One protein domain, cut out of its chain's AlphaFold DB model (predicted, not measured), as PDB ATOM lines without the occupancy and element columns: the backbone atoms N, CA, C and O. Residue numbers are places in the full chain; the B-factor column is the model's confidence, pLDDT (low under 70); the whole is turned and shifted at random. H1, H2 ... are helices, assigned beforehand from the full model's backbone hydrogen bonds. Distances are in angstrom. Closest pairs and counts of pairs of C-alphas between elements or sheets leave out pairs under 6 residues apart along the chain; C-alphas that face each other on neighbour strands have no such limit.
ATOM      1  N   GLU A  17     -42.541 -26.276 -49.857       84.50
ATOM      2  CA  GLU A  17     -43.817 -26.885 -49.471       84.50
ATOM      3  C   GLU A  17     -44.508 -26.033 -48.408       84.50
ATOM      4  O   GLU A  17     -44.333 -26.203 -47.202       84.50
ATOM      5  N   GLN A  18     -45.288 -25.066 -48.875       84.56
ATOM      6  CA  GLN A  18     -45.930 -24.085 -48.009       84.56
ATOM      7  C   GLN A  18     -46.926 -24.696 -47.015       84.56
ATOM      8  O   GLN A  18     -46.903 -24.264 -45.860       84.56
ATOM      9  N   PRO A  19     -47.764 -25.694 -47.382       85.31
ATOM     10  CA  PRO A  19     -48.694 -26.294 -46.431       85.31
ATOM     11  C   PRO A  19     -47.995 -26.908 -45.222       85.31
ATOM     12  O   PRO A  19     -48.496 -26.752 -44.118       85.31
ATOM     13  N   LEU A  20     -46.824 -27.527 -45.404       86.56
ATOM     14  CA  LEU A  20     -46.058 -28.117 -44.307       86.56
ATOM     15  C   LEU A  20     -45.672 -27.069 -43.258       86.56
ATOM     16  O   LEU A  20     -45.881 -27.275 -42.064       86.56
ATOM     17  N   LEU A  21     -45.156 -25.919 -43.710       84.50
ATOM     18  CA  LEU A  21     -44.775 -24.833 -42.807       84.50
ATOM     19  C   LEU A  21     -46.004 -24.191 -42.153       84.50
ATOM     20  O   LEU A  21     -45.978 -23.846 -40.979       84.50
ATOM     21  N   ILE A  22     -47.101 -24.020 -42.889       82.81
ATOM     22  CA  ILE A  22     -48.313 -23.431 -42.308       82.81
ATOM     23  C   ILE A  22     -48.909 -24.375 -41.255       82.81
ATOM     24  O   ILE A  22     -49.260 -23.927 -40.164       82.81
ATOM     25  N   LEU A  23     -48.950 -25.680 -41.538       86.88
ATOM     26  CA  LEU A  23     -49.380 -26.701 -40.585       86.88
ATOM     27  C   LEU A  23     -48.478 -26.741 -39.351       86.88
ATOM     28  O   LEU A  23     -49.002 -26.859 -38.251       86.88
ATOM     29  N   SER A  24     -47.158 -26.568 -39.484       86.12
ATOM     30  CA  SER A  24     -46.260 -26.548 -38.320       86.12
ATOM     31  C   SER A  24     -46.564 -25.392 -37.365       86.12
ATOM     32  O   SER A  24     -46.475 -25.544 -36.152       86.12
ATOM     33  N   TRP A  25     -46.944 -24.226 -37.886       80.88
ATOM     34  CA  TRP A  25     -47.369 -23.097 -37.055       80.88
ATOM     35  C   TRP A  25     -48.759 -23.314 -36.454       80.88
ATOM     36  O   TRP A  25     -49.004 -22.934 -35.311       80.88
ATOM     37  N   LEU A  26     -49.668 -23.918 -37.219       83.12
ATOM     38  CA  LEU A  26     -51.048 -24.157 -36.804       83.12
ATOM     39  C   LEU A  26     -51.144 -25.231 -35.716       83.12
ATOM     40  O   LEU A  26     -51.898 -25.063 -34.765       83.12
ATOM     41  N   LEU A  27     -50.332 -26.283 -35.838       87.00
ATOM     42  CA  LEU A  27     -50.186 -27.389 -34.890       87.00
ATOM     43  C   LEU A  27     -49.266 -27.044 -33.712       87.00
ATOM     44  O   LEU A  27     -49.017 -27.881 -32.853       87.00
ATOM     45  N   HIS A  28     -48.736 -25.826 -33.630       84.19
ATOM     46  CA  HIS A  28     -47.954 -25.432 -32.468       84.19
ATOM     47  C   HIS A  28     -48.899 -25.000 -31.328       84.19
ATOM     48  O   HIS A  28     -49.620 -24.005 -31.488       84.19
ATOM     49  N   PRO A  29     -48.875 -25.670 -30.156       79.62
ATOM     50  CA  PRO A  29     -49.865 -25.466 -29.091       79.62
ATOM     51  C   PRO A  29     -49.995 -24.003 -28.643       79.62
ATOM     52  O   PRO A  29     -51.099 -23.482 -28.508       79.62
ATOM     53  N   SER A  30     -48.872 -23.289 -28.528       74.94
ATOM     54  CA  SER A  30     -48.834 -21.892 -28.072       74.94
ATOM     55  C   SER A  30     -49.146 -20.845 -29.161       74.94
ATOM     56  O   SER A  30     -49.317 -19.664 -28.832       74.94
ATOM     57  N   TYR A  31     -49.190 -21.234 -30.447       73.50
ATOM     58  CA  TYR A  31     -49.247 -20.320 -31.609       73.50
ATOM     59  C   TYR A  31     -50.550 -20.399 -32.417       73.50
ATOM     60  O   TYR A  31     -50.875 -19.435 -33.114       73.50
ATOM     61  N   ARG A  32     -51.298 -21.500 -32.274       66.75
ATOM     62  CA  ARG A  32     -52.568 -21.873 -32.931       66.75
ATOM     63  C   ARG A  32     -53.505 -20.735 -33.362       66.75
ATOM     64  O   ARG A  32     -54.078 -20.808 -34.442       66.75
ATOM     65  N   THR A  33     -53.657 -19.672 -32.568       59.19
ATOM     66  CA  THR A  33     -54.580 -18.547 -32.850       59.19
ATOM     67  C   THR A  33     -53.910 -17.174 -32.962       59.19
ATOM     68  O   THR A  33     -54.555 -16.188 -33.327       59.19
ATOM     69  N   LYS A  34     -52.614 -17.067 -32.649       62.47
ATOM     70  CA  LYS A  34     -51.962 -15.764 -32.447       62.47
ATOM     71  C   LYS A  34     -51.532 -15.127 -33.769       62.47
ATOM     72  O   LYS A  34     -51.799 -13.944 -33.993       62.47
ATOM     73  N   TYR A  35     -50.961 -15.923 -34.672       60.66
ATOM     74  CA  TYR A  35     -50.198 -15.404 -35.815       60.66
ATOM     75  C   TYR A  35     -50.907 -15.458 -37.173       60.66
ATOM     76  O   TYR A  35     -50.476 -14.778 -38.104       60.66
ATOM     77  N   PHE A  36     -52.026 -16.181 -37.276       61.97
ATOM     78  CA  PHE A  36     -52.824 -16.253 -38.502       61.97
ATOM     79  C   PHE A  36     -54.046 -15.326 -38.450       61.97
ATOM     80  O   PHE A  36     -54.728 -15.212 -37.430       61.97
ATOM     81  N   THR A  37     -54.338 -14.655 -39.566       52.19
ATOM     82  CA  THR A  37     -55.570 -13.884 -39.809       52.19
ATOM     83  C   THR A  37     -56.712 -14.797 -40.278       52.19
ATOM     84  O   THR A  37     -57.217 -14.659 -41.387       52.19
ATOM     85  N   LEU A  38     -57.156 -15.740 -39.445       52.22
ATOM     86  CA  LEU A  38     -58.427 -16.438 -39.692       52.22
ATOM     87  C   LEU A  38     -59.565 -15.689 -38.972       52.22
ATOM     88  O   LEU A  38     -59.440 -15.513 -37.760       52.22
ATOM     89  N   PRO A  39     -60.682 -15.278 -39.617       49.41
ATOM     90  CA  PRO A  39     -61.024 -15.232 -41.042       49.41
ATOM     91  C   PRO A  39     -61.564 -13.836 -41.438       49.41
ATOM     92  O   PRO A  39     -62.746 -13.548 -41.250       49.41
ATOM     93  N   SER A  40     -60.749 -12.925 -41.979       42.91
ATOM     94  CA  SER A  40     -61.321 -11.650 -42.477       42.91
ATOM     95  C   SER A  40     -60.725 -11.087 -43.762       42.91
ATOM     96  O   SER A  40     -61.321 -10.178 -44.330       42.91
ATOM     97  N   SER A  41     -59.632 -11.632 -44.304       46.69
ATOM     98  CA  SER A  41     -59.123 -11.129 -45.595       46.69
ATOM     99  C   SER A  41     -58.236 -12.082 -46.406       46.69
ATOM    100  O   SER A  41     -57.882 -11.743 -47.535       46.69
ATOM    101  N   SER A  42     -57.896 -13.275 -45.910       49.03
ATOM    102  CA  SER A  42     -56.944 -14.174 -46.575       49.03
ATOM    103  C   SER A  42     -57.612 -15.433 -47.142       49.03
ATOM    104  O   SER A  42     -58.479 -16.055 -46.537       49.03
ATOM    105  N   LYS A  43     -57.190 -15.833 -48.346       56.84
ATOM    106  CA  LYS A  43     -57.687 -16.999 -49.108       56.84
ATOM    107  C   LYS A  43     -57.369 -18.364 -48.462       56.84
ATOM    108  O   LYS A  43     -57.650 -19.396 -49.065       56.84
ATOM    109  N   ILE A  44     -56.769 -18.390 -47.272       64.75
ATOM    110  CA  ILE A  44     -56.434 -19.614 -46.540       64.75
ATOM    111  C   ILE A  44     -57.560 -19.888 -45.549       64.75
ATOM    112  O   ILE A  44     -57.604 -19.323 -44.463       64.75
ATOM    113  N   SER A  45     -58.497 -20.749 -45.942       69.38
ATOM    114  CA  SER A  45     -59.545 -21.217 -45.028       69.38
ATOM    115  C   SER A  45     -59.059 -22.415 -44.213       69.38
ATOM    116  O   SER A  45     -58.268 -23.224 -44.701       69.38
ATOM    117  N   TYR A  46     -59.601 -22.559 -43.005       72.12
ATOM    118  CA  TYR A  46     -59.489 -23.748 -42.158       72.12
ATOM    119  C   TYR A  46     -59.727 -25.054 -42.945       72.12
ATOM    120  O   TYR A  46     -58.986 -26.024 -42.798       72.12
ATOM    121  N   LEU A  47     -60.665 -25.029 -43.899       73.19
ATOM    122  CA  LEU A  47     -60.953 -26.142 -44.813       73.19
ATOM    123  C   LEU A  47     -59.759 -26.539 -45.698       73.19
ATOM    124  O   LEU A  47     -59.549 -27.721 -45.961       73.19
ATOM    125  N   HIS A  48     -58.954 -25.569 -46.148       78.62
ATOM    126  CA  HIS A  48     -57.760 -25.860 -46.947       78.62
ATOM    127  C   HIS A  48     -56.701 -26.570 -46.102       78.62
ATOM    128  O   HIS A  48     -56.042 -27.475 -46.599       78.62
ATOM    129  N   MET A  49     -56.561 -26.198 -44.826       81.44
ATOM    130  CA  MET A  49     -55.622 -26.862 -43.919       81.44
ATOM    131  C   MET A  49     -56.066 -28.285 -43.593       81.44
ATOM    132  O   MET A  49     -55.239 -29.188 -43.654       81.44
ATOM    133  N   GLY A  50     -57.367 -28.510 -43.384       83.38
ATOM    134  CA  GLY A  50     -57.923 -29.858 -43.248       83.38
ATOM    135  C   GLY A  50     -57.615 -30.755 -44.455       83.38
ATOM    136  O   GLY A  50     -57.161 -31.883 -44.282       83.38
ATOM    137  N   LYS A  51     -57.756 -30.235 -45.687       86.25
ATOM    138  CA  LYS A  51     -57.383 -30.964 -46.918       86.25
ATOM    139  C   LYS A  51     -55.915 -31.404 -46.905       86.25
ATOM    140  O   LYS A  51     -55.614 -32.544 -47.252       86.25
ATOM    141  N   TRP A  52     -54.999 -30.515 -46.522       87.12
ATOM    142  CA  TRP A  52     -53.570 -30.836 -46.499       87.12
ATOM    143  C   TRP A  52     -53.186 -31.765 -45.352       87.12
ATOM    144  O   TRP A  52     -52.321 -32.616 -45.531       87.12
ATOM    145  N   LEU A  53     -53.867 -31.663 -44.213       87.69
ATOM    146  CA  LEU A  53     -53.699 -32.579 -43.092       87.69
ATOM    147  C   LEU A  53     -54.065 -34.017 -43.497       87.69
ATOM    148  O   LEU A  53     -53.276 -34.935 -43.283       87.69
ATOM    149  N   VAL A  54     -55.203 -34.190 -44.184       89.69
ATOM    150  CA  VAL A  54     -55.630 -35.471 -44.774       89.69
ATOM    151  C   VAL A  54     -54.597 -35.991 -45.774       89.69
ATOM    152  O   VAL A  54     -54.229 -37.161 -45.719       89.69
ATOM    153  N   TYR A  55     -54.103 -35.129 -46.671       89.88
ATOM    154  CA  TYR A  55     -53.076 -35.512 -47.645       89.88
ATOM    155  C   TYR A  55     -51.810 -36.039 -46.960       89.88
ATOM    156  O   TYR A  55     -51.345 -37.126 -47.296       89.88
ATOM    157  N   TYR A  56     -51.260 -35.297 -45.993       89.75
ATOM    158  CA  TYR A  56     -50.023 -35.695 -45.322       89.75
ATOM    159  C   TYR A  56     -50.205 -36.971 -44.508       89.75
ATOM    160  O   TYR A  56     -49.325 -37.824 -44.535       89.75
ATOM    161  N   TYR A  57     -51.354 -37.147 -43.850       90.12
ATOM    162  CA  TYR A  57     -51.656 -38.393 -43.152       90.12
ATOM    163  C   TYR A  57     -51.626 -39.597 -44.100       90.12
ATOM    164  O   TYR A  57     -50.891 -40.552 -43.841       90.12
ATOM    165  N   LYS A  58     -52.332 -39.515 -45.237       89.88
ATOM    166  CA  LYS A  58     -52.336 -40.575 -46.257       89.88
ATOM    167  C   LYS A  58     -50.938 -40.836 -46.812       89.88
ATOM    168  O   LYS A  58     -50.491 -41.976 -46.831       89.88
ATOM    169  N   ALA A  59     -50.218 -39.783 -47.200       86.75
ATOM    170  CA  ALA A  59     -48.879 -39.899 -47.778       86.75
ATOM    171  C   ALA A  59     -47.856 -40.527 -46.814       86.75
ATOM    172  O   ALA A  59     -46.883 -41.141 -47.242       86.75
ATOM    173  N   TRP A  60     -48.048 -40.361 -45.506       87.12
ATOM    174  CA  TRP A  60     -47.100 -40.810 -44.487       87.12
ATOM    175  C   TRP A  60     -47.428 -42.160 -43.860       87.12
ATOM    176  O   TRP A  60     -46.507 -42.824 -43.372       87.12
ATOM    177  N   THR A  61     -48.701 -42.542 -43.829       86.62
ATOM    178  CA  THR A  61     -49.171 -43.789 -43.202       86.62
ATOM    179  C   THR A  61     -49.664 -44.819 -44.214       86.62
ATOM    180  O   THR A  61     -49.775 -45.989 -43.868       86.62
ATOM    181  N   GLY A  62     -49.979 -44.403 -45.445       86.69
ATOM    182  CA  GLY A  62     -50.662 -45.239 -46.434       86.69
ATOM    183  C   GLY A  62     -52.126 -45.539 -46.086       86.69
ATOM    184  O   GLY A  62     -52.755 -46.330 -46.779       86.69
ATOM    185  N   CYS A  63     -52.668 -44.935 -45.022       87.12
ATOM    186  CA  CYS A  63     -54.008 -45.209 -44.508       87.12
ATOM    187  C   CYS A  63     -54.956 -44.029 -44.746       87.12
ATOM    188  O   CYS A  63     -54.545 -42.866 -44.727       87.12
ATOM    189  N   ASP A  64     -56.244 -44.325 -44.904       88.81
ATOM    190  CA  ASP A  64     -57.284 -43.300 -44.946       88.81
ATOM    191  C   ASP A  64     -57.607 -42.788 -43.531       88.81
ATOM    192  O   ASP A  64     -57.791 -43.601 -42.624       88.81
ATOM    193  N   PRO A  65     -57.691 -41.460 -43.321       88.88
ATOM    194  CA  PRO A  65     -58.056 -40.901 -42.026       88.88
ATOM    195  C   PRO A  65     -59.551 -41.080 -41.749       88.88
ATOM    196  O   PRO A  65     -60.384 -40.869 -42.635       88.88
ATOM    197  N   GLN A  66     -59.888 -41.407 -40.505       89.75
ATOM    198  CA  GLN A  66     -61.254 -41.578 -40.016       89.75
ATOM    199  C   GLN A  66     -61.724 -40.378 -39.186       89.75
ATOM    200  O   GLN A  66     -62.879 -39.966 -39.304       89.75
ATOM    201  N   SER A  67     -60.841 -39.793 -38.374       89.56
ATOM    202  CA  SER A  67     -61.172 -38.768 -37.372       89.56
ATOM    203  C   SER A  67     -60.359 -37.480 -37.498       89.56
ATOM    204  O   SER A  67     -60.670 -36.515 -36.806       89.56
ATOM    205  N   ILE A  68     -59.386 -37.389 -38.408       89.00
ATOM    206  CA  ILE A  68     -58.363 -36.332 -38.424       89.00
ATOM    207  C   ILE A  68     -58.925 -34.910 -38.416       89.00
ATOM    208  O   ILE A  68     -58.347 -34.019 -37.803       89.00
ATOM    209  N   LEU A  69     -60.058 -34.680 -39.086       87.38
ATOM    210  CA  LEU A  69     -60.703 -33.367 -39.134       87.38
ATOM    211  C   LEU A  69     -61.422 -33.027 -37.825       87.38
ATOM    212  O   LEU A  69     -61.447 -31.861 -37.447       87.38
ATOM    213  N   VAL A  70     -61.975 -34.029 -37.139       86.94
ATOM    214  CA  VAL A  70     -62.589 -33.875 -35.811       86.94
ATOM    215  C   VAL A  70     -61.498 -33.601 -34.782       86.94
ATOM    216  O   VAL A  70     -61.574 -32.612 -34.062       86.94
ATOM    217  N   GLU A  71     -60.427 -34.399 -34.795       89.00
ATOM    218  CA  GLU A  71     -59.269 -34.204 -33.915       89.00
ATOM    219  C   GLU A  71     -58.632 -32.823 -34.123       89.00
ATOM    220  O   GLU A  71     -58.218 -32.157 -33.174       89.00
ATOM    221  N   PHE A  72     -58.587 -32.362 -35.374       87.31
ATOM    222  CA  PHE A  72     -58.098 -31.039 -35.726       87.31
ATOM    223  C   PHE A  72     -59.025 -29.904 -35.292       87.31
ATOM    224  O   PHE A  72     -58.532 -28.817 -34.991       87.31
ATOM    225  N   ASP A  73     -60.337 -30.114 -35.237       85.69
ATOM    226  CA  ASP A  73     -61.281 -29.121 -34.717       85.69
ATOM    227  C   ASP A  73     -61.235 -29.049 -33.192       85.69
ATOM    228  O   ASP A  73     -61.130 -27.956 -32.634       85.69
ATOM    229  N   ASP A  74     -61.132 -30.186 -32.508       86.44
ATOM    230  CA  ASP A  74     -60.890 -30.242 -31.062       86.44
ATOM    231  C   ASP A  74     -59.562 -29.547 -30.702       86.44
ATOM    232  O   ASP A  74     -59.501 -28.653 -29.837       86.44
ATOM    233  N   PHE A  75     -58.508 -29.861 -31.464       85.88
ATOM    234  CA  PHE A  75     -57.238 -29.141 -31.450       85.88
ATOM    235  C   PHE A  75     -57.308 -27.761 -32.120       85.88
ATOM    236  O   PHE A  75     -56.332 -27.038 -32.054       85.88
ATOM    237  N   PHE A  76     -58.431 -27.226 -32.608       80.44
ATOM    238  CA  PHE A  76     -58.549 -25.784 -32.930       80.44
ATOM    239  C   PHE A  76     -59.404 -24.969 -31.936       80.44
ATOM    240  O   PHE A  76     -59.037 -23.842 -31.602       80.44
ATOM    241  N   GLN A  77     -60.360 -25.616 -31.269       80.69
ATOM    242  CA  GLN A  77     -61.158 -25.054 -30.175       80.69
ATOM    243  C   GLN A  77     -60.429 -24.893 -28.826       80.69
ATOM    244  O   GLN A  77     -60.421 -23.797 -28.273       80.69
ATOM    245  N   GLY A  78     -59.821 -25.953 -28.273       75.06
ATOM    246  CA  GLY A  78     -58.754 -25.812 -27.252       75.06
ATOM    247  C   GLY A  78     -59.261 -25.473 -25.867       75.06
ATOM    248  O   GLY A  78     -58.523 -25.009 -25.004       75.06
ATOM    249  N   LYS A  79     -60.561 -25.681 -25.688       69.31
ATOM    250  CA  LYS A  79     -61.282 -25.417 -24.449       69.31
ATOM    251  C   LYS A  79     -61.279 -26.632 -23.527       69.31
ATOM    252  O   LYS A  79     -61.477 -26.467 -22.330       69.31
ATOM    253  N   ASN A  80     -61.014 -27.819 -24.073       75.75
ATOM    254  CA  ASN A  80     -61.132 -29.090 -23.371       75.75
ATOM    255  C   ASN A  80     -59.770 -29.781 -23.252       75.75
ATOM    256  O   ASN A  80     -58.894 -29.607 -24.104       75.75
ATOM    257  N   TYR A  81     -59.620 -30.589 -22.204       77.56
ATOM    258  CA  TYR A  81     -58.523 -31.546 -22.072       77.56
ATOM    259  C   TYR A  81     -58.483 -32.472 -23.305       77.56
ATOM    260  O   TYR A  81     -59.554 -32.903 -23.734       77.56
ATOM    261  N   PRO A  82     -57.310 -32.797 -23.879       80.06
ATOM    262  CA  PRO A  82     -55.944 -32.465 -23.447       80.06
ATOM    263  C   PRO A  82     -55.358 -31.185 -24.081       80.06
ATOM    264  O   PRO A  82     -54.162 -30.918 -23.950       80.06
ATOM    265  N   PHE A  83     -56.165 -30.392 -24.789       83.25
ATOM    266  CA  PHE A  83     -55.722 -29.241 -25.589       83.25
ATOM    267  C   PHE A  83     -55.868 -27.882 -24.886       83.25
ATOM    268  O   PHE A  83     -55.765 -26.842 -25.545       83.25
ATOM    269  N   ASN A  84     -56.151 -27.883 -23.584       80.88
ATOM    270  CA  ASN A  84     -56.272 -26.689 -22.758       80.88
ATOM    271  C   ASN A  84     -54.899 -26.069 -22.454       80.88
ATOM    272  O   ASN A  84     -53.867 -26.732 -22.465       80.88
ATOM    273  N   ASN A  85     -54.877 -24.772 -22.144       79.31
ATOM    274  CA  ASN A  85     -53.620 -24.071 -21.861       79.31
ATOM    275  C   ASN A  85     -52.867 -24.667 -20.659       79.31
ATOM    276  O   ASN A  85     -51.643 -24.660 -20.650       79.31
ATOM    277  N   GLU A  86     -53.578 -25.210 -19.668       80.50
ATOM    278  CA  GLU A  86     -52.967 -25.785 -18.464       80.50
ATOM    279  C   GLU A  86     -52.110 -27.018 -18.770       80.50
ATOM    280  O   GLU A  86     -51.002 -27.124 -18.249       80.50
ATOM    281  N   THR A  87     -52.577 -27.929 -19.633       81.25
ATOM    282  CA  THR A  87     -51.790 -29.106 -20.038       81.25
ATOM    283  C   THR A  87     -50.594 -28.687 -20.875       81.25
ATOM    284  O   THR A  87     -49.496 -29.179 -20.648       81.25
ATOM    285  N   ILE A  88     -50.772 -27.731 -21.789       78.12
ATOM    286  CA  ILE A  88     -49.681 -27.178 -22.603       78.12
ATOM    287  C   ILE A  88     -48.588 -26.591 -21.699       78.12
ATOM    288  O   ILE A  88     -47.407 -26.885 -21.892       78.12
ATOM    289  N   CYS A  89     -48.970 -25.840 -20.661       78.00
ATOM    290  CA  CYS A  89     -48.026 -25.288 -19.694       78.00
ATOM    291  C   CYS A  89     -47.246 -26.362 -18.924       78.00
ATOM    292  O   CYS A  89     -46.119 -26.091 -18.535       78.00
ATOM    293  N   GLN A  90     -47.763 -27.578 -18.721       76.81
ATOM    294  CA  GLN A  90     -46.981 -28.647 -18.074       76.81
ATOM    295  C   GLN A  90     -45.778 -29.072 -18.922       76.81
ATOM    296  O   GLN A  90     -44.712 -29.362 -18.385       76.81
ATOM    297  N   PHE A  91     -45.913 -29.050 -20.248       75.25
ATOM    298  CA  PHE A  91     -44.794 -29.324 -21.145       75.25
ATOM    299  C   PHE A  91     -43.837 -28.126 -21.231       75.25
ATOM    300  O   PHE A  91     -42.627 -28.326 -21.284       75.25
ATOM    301  N   GLU A  92     -44.346 -26.889 -21.193       67.75
ATOM    302  CA  GLU A  92     -43.519 -25.669 -21.226       67.75
ATOM    303  C   GLU A  92     -42.758 -25.408 -19.907       67.75
ATOM    304  O   GLU A  92     -41.596 -25.010 -19.940       67.75
ATOM    305  N   ASN A  93     -43.379 -25.670 -18.751       56.47
ATOM    306  CA  ASN A  93     -42.831 -25.364 -17.423       56.47
ATOM    307  C   ASN A  93     -41.781 -26.371 -16.938       56.47
ATOM    308  O   ASN A  93     -40.950 -26.010 -16.108       56.47
ATOM    309  N   ASN A  94     -41.752 -27.590 -17.490       51.47
ATOM    310  CA  ASN A  94     -40.709 -28.591 -17.213       51.47
ATOM    311  C   ASN A  94     -39.304 -28.181 -17.712       51.47
ATOM    312  O   ASN A  94     -38.375 -28.974 -17.642       51.47
ATOM    313  N   ILE A  95     -39.140 -26.962 -18.236       50.56
ATOM    314  CA  ILE A  95     -37.852 -26.370 -18.629       50.56
ATOM    315  C   ILE A  95     -37.326 -25.415 -17.541       50.56
ATOM    316  O   ILE A  95     -36.129 -25.169 -17.463       50.56
ATOM    317  N   GLN A  96     -38.198 -24.860 -16.693       45.25
ATOM    318  CA  GLN A  96     -37.819 -23.788 -15.765       45.25
ATOM    319  C   GLN A  96     -37.201 -24.309 -14.452       45.25
ATOM    320  O   GLN A  96     -36.579 -23.529 -13.734       45.25
ATOM    321  N   SER A  97     -37.373 -25.595 -14.118       44.59
ATOM    322  CA  SER A  97     -36.844 -26.186 -12.877       44.59
ATOM    323  C   SER A  97     -35.393 -26.656 -12.971       44.59
ATOM    324  O   SER A  97     -34.749 -26.778 -11.932       44.59
ATOM    325  N   ASP A  98     -34.858 -26.859 -14.178       42.28
ATOM    326  CA  ASP A  98     -33.464 -27.264 -14.361       42.28
ATOM    327  C   ASP A  98     -32.601 -26.014 -14.545       42.28
ATOM    328  O   ASP A  98     -32.414 -25.452 -15.625       42.28
ATOM    329  N   LEU A  99     -32.149 -25.533 -13.394       44.19
ATOM    330  CA  LEU A  99     -31.221 -24.438 -13.199       44.19
ATOM    331  C   LEU A  99     -29.992 -24.566 -14.120       44.19
ATOM    332  O   LEU A  99     -29.167 -25.457 -13.963       44.19
ATOM    333  N   TYR A 100     -29.849 -23.586 -15.015       44.22
ATOM    334  CA  TYR A 100     -28.577 -23.125 -15.576       44.22
ATOM    335  C   TYR A 100     -27.737 -24.170 -16.331       44.22
ATOM    336  O   TYR A 100     -26.595 -24.363 -15.964       44.22
ATOM    337  N   ILE A 101     -28.231 -24.771 -17.421       38.72
ATOM    338  CA  ILE A 101     -27.398 -25.235 -18.554       38.72
ATOM    339  C   ILE A 101     -28.292 -25.371 -19.810       38.72
ATOM    340  O   ILE A 101     -29.316 -26.041 -19.796       38.72
ATOM    341  N   VAL A 102     -27.843 -24.751 -20.908       40.59
ATOM    342  CA  VAL A 102     -28.275 -24.908 -22.316       40.59
ATOM    343  C   VAL A 102     -29.648 -24.332 -22.709       40.59
ATOM    344  O   VAL A 102     -30.724 -24.742 -22.291       40.59
ATOM    345  N   THR A 103     -29.570 -23.373 -23.628       41.88
ATOM    346  CA  THR A 103     -30.631 -22.713 -24.400       41.88
ATOM    347  C   THR A 103     -31.792 -23.652 -24.779       41.88
ATOM    348  O   THR A 103     -31.548 -24.740 -25.307       41.88
ATOM    349  N   PRO A 104     -33.066 -23.243 -24.613       44.78
ATOM    350  CA  PRO A 104     -34.195 -24.134 -24.839       44.78
ATOM    351  C   PRO A 104     -34.336 -24.474 -26.328       44.78
ATOM    352  O   PRO A 104     -34.697 -23.632 -27.155       44.78
ATOM    353  N   LEU A 105     -34.129 -25.746 -26.671       48.97
ATOM    354  CA  LEU A 105     -34.620 -26.343 -27.914       48.97
ATOM    355  C   LEU A 105     -36.153 -26.398 -27.846       48.97
ATOM    356  O   LEU A 105     -36.746 -27.448 -27.620       48.97
ATOM    357  N   ARG A 106     -36.804 -25.249 -28.066       49.25
ATOM    358  CA  ARG A 106     -38.268 -25.052 -28.038       49.25
ATOM    359  C   ARG A 106     -39.035 -26.084 -28.888       49.25
ATOM    360  O   ARG A 106     -40.190 -26.379 -28.606       49.25
ATOM    361  N   GLY A 107     -38.381 -26.674 -29.895       53.03
ATOM    362  CA  GLY A 107     -38.921 -27.761 -30.719       53.03
ATOM    363  C   GLY A 107     -39.044 -29.126 -30.021       53.03
ATOM    364  O   GLY A 107     -39.977 -29.862 -30.329       53.03
ATOM    365  N   GLN A 108     -38.179 -29.464 -29.054       60.56
ATOM    366  CA  GLN A 108     -38.254 -30.754 -28.346       60.56
ATOM    367  C   GLN A 108     -39.499 -30.851 -27.461       60.56
ATOM    368  O   GLN A 108     -40.116 -31.909 -27.368       60.56
ATOM    369  N   THR A 109     -39.903 -29.742 -26.848       71.00
ATOM    370  CA  THR A 109     -41.086 -29.680 -25.984       71.00
ATOM    371  C   THR A 109     -42.373 -29.917 -26.765       71.00
ATOM    372  O   THR A 109     -43.237 -30.680 -26.338       71.00
ATOM    373  N   VAL A 110     -42.470 -29.318 -27.955       81.75
ATOM    374  CA  VAL A 110     -43.626 -29.478 -28.843       81.75
ATOM    375  C   VAL A 110     -43.690 -30.897 -29.405       81.75
ATOM    376  O   VAL A 110     -44.766 -31.487 -29.460       81.75
ATOM    377  N   TYR A 111     -42.543 -31.480 -29.761       84.19
ATOM    378  CA  TYR A 111     -42.476 -32.878 -30.186       84.19
ATOM    379  C   TYR A 111     -42.937 -33.840 -29.078       84.19
ATOM    380  O   TYR A 111     -43.776 -34.702 -29.336       84.19
ATOM    381  N   LYS A 112     -42.456 -33.663 -27.836       84.50
ATOM    382  CA  LYS A 112     -42.867 -34.474 -26.673       84.50
ATOM    383  C   LYS A 112     -44.373 -34.380 -26.406       84.50
ATOM    384  O   LYS A 112     -45.008 -35.408 -26.195       84.50
ATOM    385  N   TYR A 113     -44.940 -33.175 -26.475       86.94
ATOM    386  CA  TYR A 113     -46.383 -32.953 -26.350       86.94
ATOM    387  C   TYR A 113     -47.177 -33.763 -27.380       86.94
ATOM    388  O   TYR A 113     -48.087 -34.507 -27.021       86.94
ATOM    389  N   TRP A 114     -46.807 -33.671 -28.658       89.00
ATOM    390  CA  TRP A 114     -47.513 -34.390 -29.716       89.00
ATOM    391  C   TRP A 114     -47.321 -35.904 -29.653       89.00
ATOM    392  O   TRP A 114     -48.260 -36.631 -29.970       89.00
ATOM    393  N   CYS A 115     -46.163 -36.377 -29.185       87.44
ATOM    394  CA  CYS A 115     -45.937 -37.798 -28.931       87.44
ATOM    395  C   CYS A 115     -46.850 -38.332 -27.825       87.44
ATOM    396  O   CYS A 115     -47.374 -39.427 -27.970       87.44
ATOM    397  N   TRP A 116     -47.077 -37.552 -26.767       87.75
ATOM    398  CA  TRP A 116     -48.010 -37.919 -25.700       87.75
ATOM    399  C   TRP A 116     -49.469 -37.897 -26.178       87.75
ATOM    400  O   TRP A 116     -50.237 -38.815 -25.910       87.75
ATOM    401  N   ILE A 117     -49.855 -36.878 -26.951       87.06
ATOM    402  CA  ILE A 117     -51.218 -36.766 -27.489       87.06
ATOM    403  C   ILE A 117     -51.547 -37.866 -28.490       87.06
ATOM    404  O   ILE A 117     -52.709 -38.257 -28.591       87.06
ATOM    405  N   LYS A 118     -50.546 -38.376 -29.210       87.62
ATOM    406  CA  LYS A 118     -50.708 -39.428 -30.214       87.62
ATOM    407  C   LYS A 118     -51.431 -40.669 -29.677       87.62
ATOM    408  O   LYS A 118     -52.110 -41.329 -30.456       87.62
ATOM    409  N   ASP A 119     -51.334 -40.962 -28.383       85.44
ATOM    410  CA  ASP A 119     -52.021 -42.110 -27.781       85.44
ATOM    411  C   ASP A 119     -53.550 -41.934 -27.741       85.44
ATOM    412  O   ASP A 119     -54.288 -42.905 -27.883       85.44
ATOM    413  N   ALA A 120     -54.036 -40.698 -27.581       85.00
ATOM    414  CA  ALA A 120     -55.467 -40.380 -27.536       85.00
ATOM    415  C   ALA A 120     -56.012 -39.851 -28.875       85.00
ATOM    416  O   ALA A 120     -57.165 -40.100 -29.217       85.00
ATOM    417  N   TYR A 121     -55.184 -39.127 -29.628       88.31
ATOM    418  CA  TYR A 121     -55.506 -38.504 -30.912       88.31
ATOM    419  C   TYR A 121     -54.472 -38.953 -31.945       88.31
ATOM    420  O   TYR A 121     -53.496 -38.253 -32.249       88.31
ATOM    421  N   SER A 122     -54.646 -40.182 -32.426       87.69
ATOM    422  CA  SER A 122     -53.632 -40.875 -33.216       87.69
ATOM    423  C   SER A 122     -53.402 -40.249 -34.581       87.69
ATOM    424  O   SER A 122     -52.268 -40.273 -35.063       87.69
ATOM    425  N   GLU A 123     -54.420 -39.668 -35.215       91.75
ATOM    426  CA  GLU A 123     -54.290 -39.183 -36.588       91.75
ATOM    427  C   GLU A 123     -53.565 -37.838 -36.628       91.75
ATOM    428  O   GLU A 123     -52.495 -37.721 -37.240       91.75
ATOM    429  N   ILE A 124     -54.077 -36.840 -35.899       90.88
ATOM    430  CA  ILE A 124     -53.416 -35.534 -35.806       90.88
ATOM    431  C   ILE A 124     -52.076 -35.639 -35.080       90.88
ATOM    432  O   ILE A 124     -51.100 -35.025 -35.515       90.88
ATOM    433  N   GLY A 125     -51.996 -36.456 -34.023       90.31
ATOM    434  CA  GLY A 125     -50.773 -36.668 -33.259       90.31
ATOM    435  C   GLY A 125     -49.670 -37.285 -34.111       90.31
ATOM    436  O   GLY A 125     -48.517 -36.865 -34.013       90.31
ATOM    437  N   THR A 126     -50.008 -38.205 -35.021       90.31
ATOM    438  CA  THR A 126     -49.041 -38.776 -35.974       90.31
ATOM    439  C   THR A 126     -48.514 -37.724 -36.943       90.31
ATOM    440  O   THR A 126     -47.299 -37.631 -37.133       90.31
ATOM    441  N   VAL A 127     -49.394 -36.908 -37.535       91.31
ATOM    442  CA  VAL A 127     -48.981 -35.851 -38.473       91.31
ATOM    443  C   VAL A 127     -48.130 -34.802 -37.760       91.31
ATOM    444  O   VAL A 127     -47.036 -34.481 -38.219       91.31
ATOM    445  N   ALA A 128     -48.585 -34.305 -36.611       90.00
ATOM    446  CA  ALA A 128     -47.887 -33.278 -35.854       90.00
ATOM    447  C   ALA A 128     -46.522 -33.764 -35.346       90.00
ATOM    448  O   ALA A 128     -45.514 -33.097 -35.580       90.00
ATOM    449  N   SER A 129     -46.453 -34.957 -34.742       89.50
ATOM    450  CA  SER A 129     -45.184 -35.543 -34.281       89.50
ATOM    451  C   SER A 129     -44.192 -35.695 -35.430       89.50
ATOM    452  O   SER A 129     -43.008 -35.412 -35.271       89.50
ATOM    453  N   ARG A 130     -44.671 -36.084 -36.617       89.25
ATOM    454  CA  ARG A 130     -43.814 -36.220 -37.795       89.25
ATOM    455  C   ARG A 130     -43.323 -34.871 -38.302       89.25
ATOM    456  O   ARG A 130     -42.143 -34.768 -38.601       89.25
ATOM    457  N   ILE A 131     -44.171 -33.838 -38.330       89.25
ATOM    458  CA  ILE A 131     -43.774 -32.465 -38.694       89.25
ATOM    459  C   ILE A 131     -42.700 -31.935 -37.741       89.25
ATOM    460  O   ILE A 131     -41.664 -31.451 -38.194       89.25
ATOM    461  N   PHE A 132     -42.920 -32.039 -36.429       85.81
ATOM    462  CA  PHE A 132     -41.975 -31.534 -35.426       85.81
ATOM    463  C   PHE A 132     -40.734 -32.421 -35.252       85.81
ATOM    464  O   PHE A 132     -39.730 -31.953 -34.721       85.81
ATOM    465  N   GLY A 133     -40.771 -33.665 -35.736       82.88
ATOM    466  CA  GLY A 133     -39.611 -34.551 -35.831       82.88
ATOM    467  C   GLY A 133     -38.704 -34.276 -37.039       82.88
ATOM    468  O   GLY A 133     -37.627 -34.861 -37.131       82.88
ATOM    469  N   ILE A 134     -39.098 -33.400 -37.974       82.12
ATOM    470  CA  ILE A 134     -38.246 -33.036 -39.115       82.12
ATOM    471  C   ILE A 134     -37.097 -32.148 -38.630       82.12
ATOM    472  O   ILE A 134     -37.289 -31.006 -38.210       82.12
ATOM    473  N   CYS A 135     -35.870 -32.645 -38.763       68.19
ATOM    474  CA  CYS A 135     -34.670 -31.854 -38.530       68.19
ATOM    475  C   CYS A 135     -34.532 -30.753 -39.597       68.19
ATOM    476  O   CYS A 135     -34.361 -31.042 -40.778       68.19
TER     477      CYS A 135
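AT A GLANCE: This is residues 17 to 135 of the 316 residues of an uncharacterized protein of Diversispora epigaea (UniProt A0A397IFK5). Helices cluster round H6: H1, H2 and H3 cross it, H5 folds back beside it, and H4 packs on H5. Residues 97 to 102 stick out. The printed part has 119 residues and six named helices, H1 to H6 in order, class all helix; it is compact, radius of gyration of the C-alphas 14.7 A, spanning 43 by 35 by 30 A.

IN THESE COORDINATES: H1, residues 18 to 26, begins at C-alpha 18 (-45.930, -24.085, -48.009). H2 is 46 to 61, 22.6 A long, H3 68 to 77, H4 85 to 93, H5 106 to 117, and H6 122 to 132, ending at (-41.975, -31.534, -35.426).

HOW THE PARTS SIT: H6, the hub, forms a hairpin with H5 at a shallow tilt of 14 degrees; their closest C-alphas, Trp 114 and Ser 129, are 5.3 A apart. Every O i to N i+4 pair is within hydrogen-bond range in H1, H2, H3 and H6, 4 of 5 in H4 and 7 of 8 in H5.

THE WHOLE: The printed part has no cut. Links H1 to H2 and H4 to H5 are long. pLDDT is under 70 at residues 32 to 45, 79, 92 to 108 and 135.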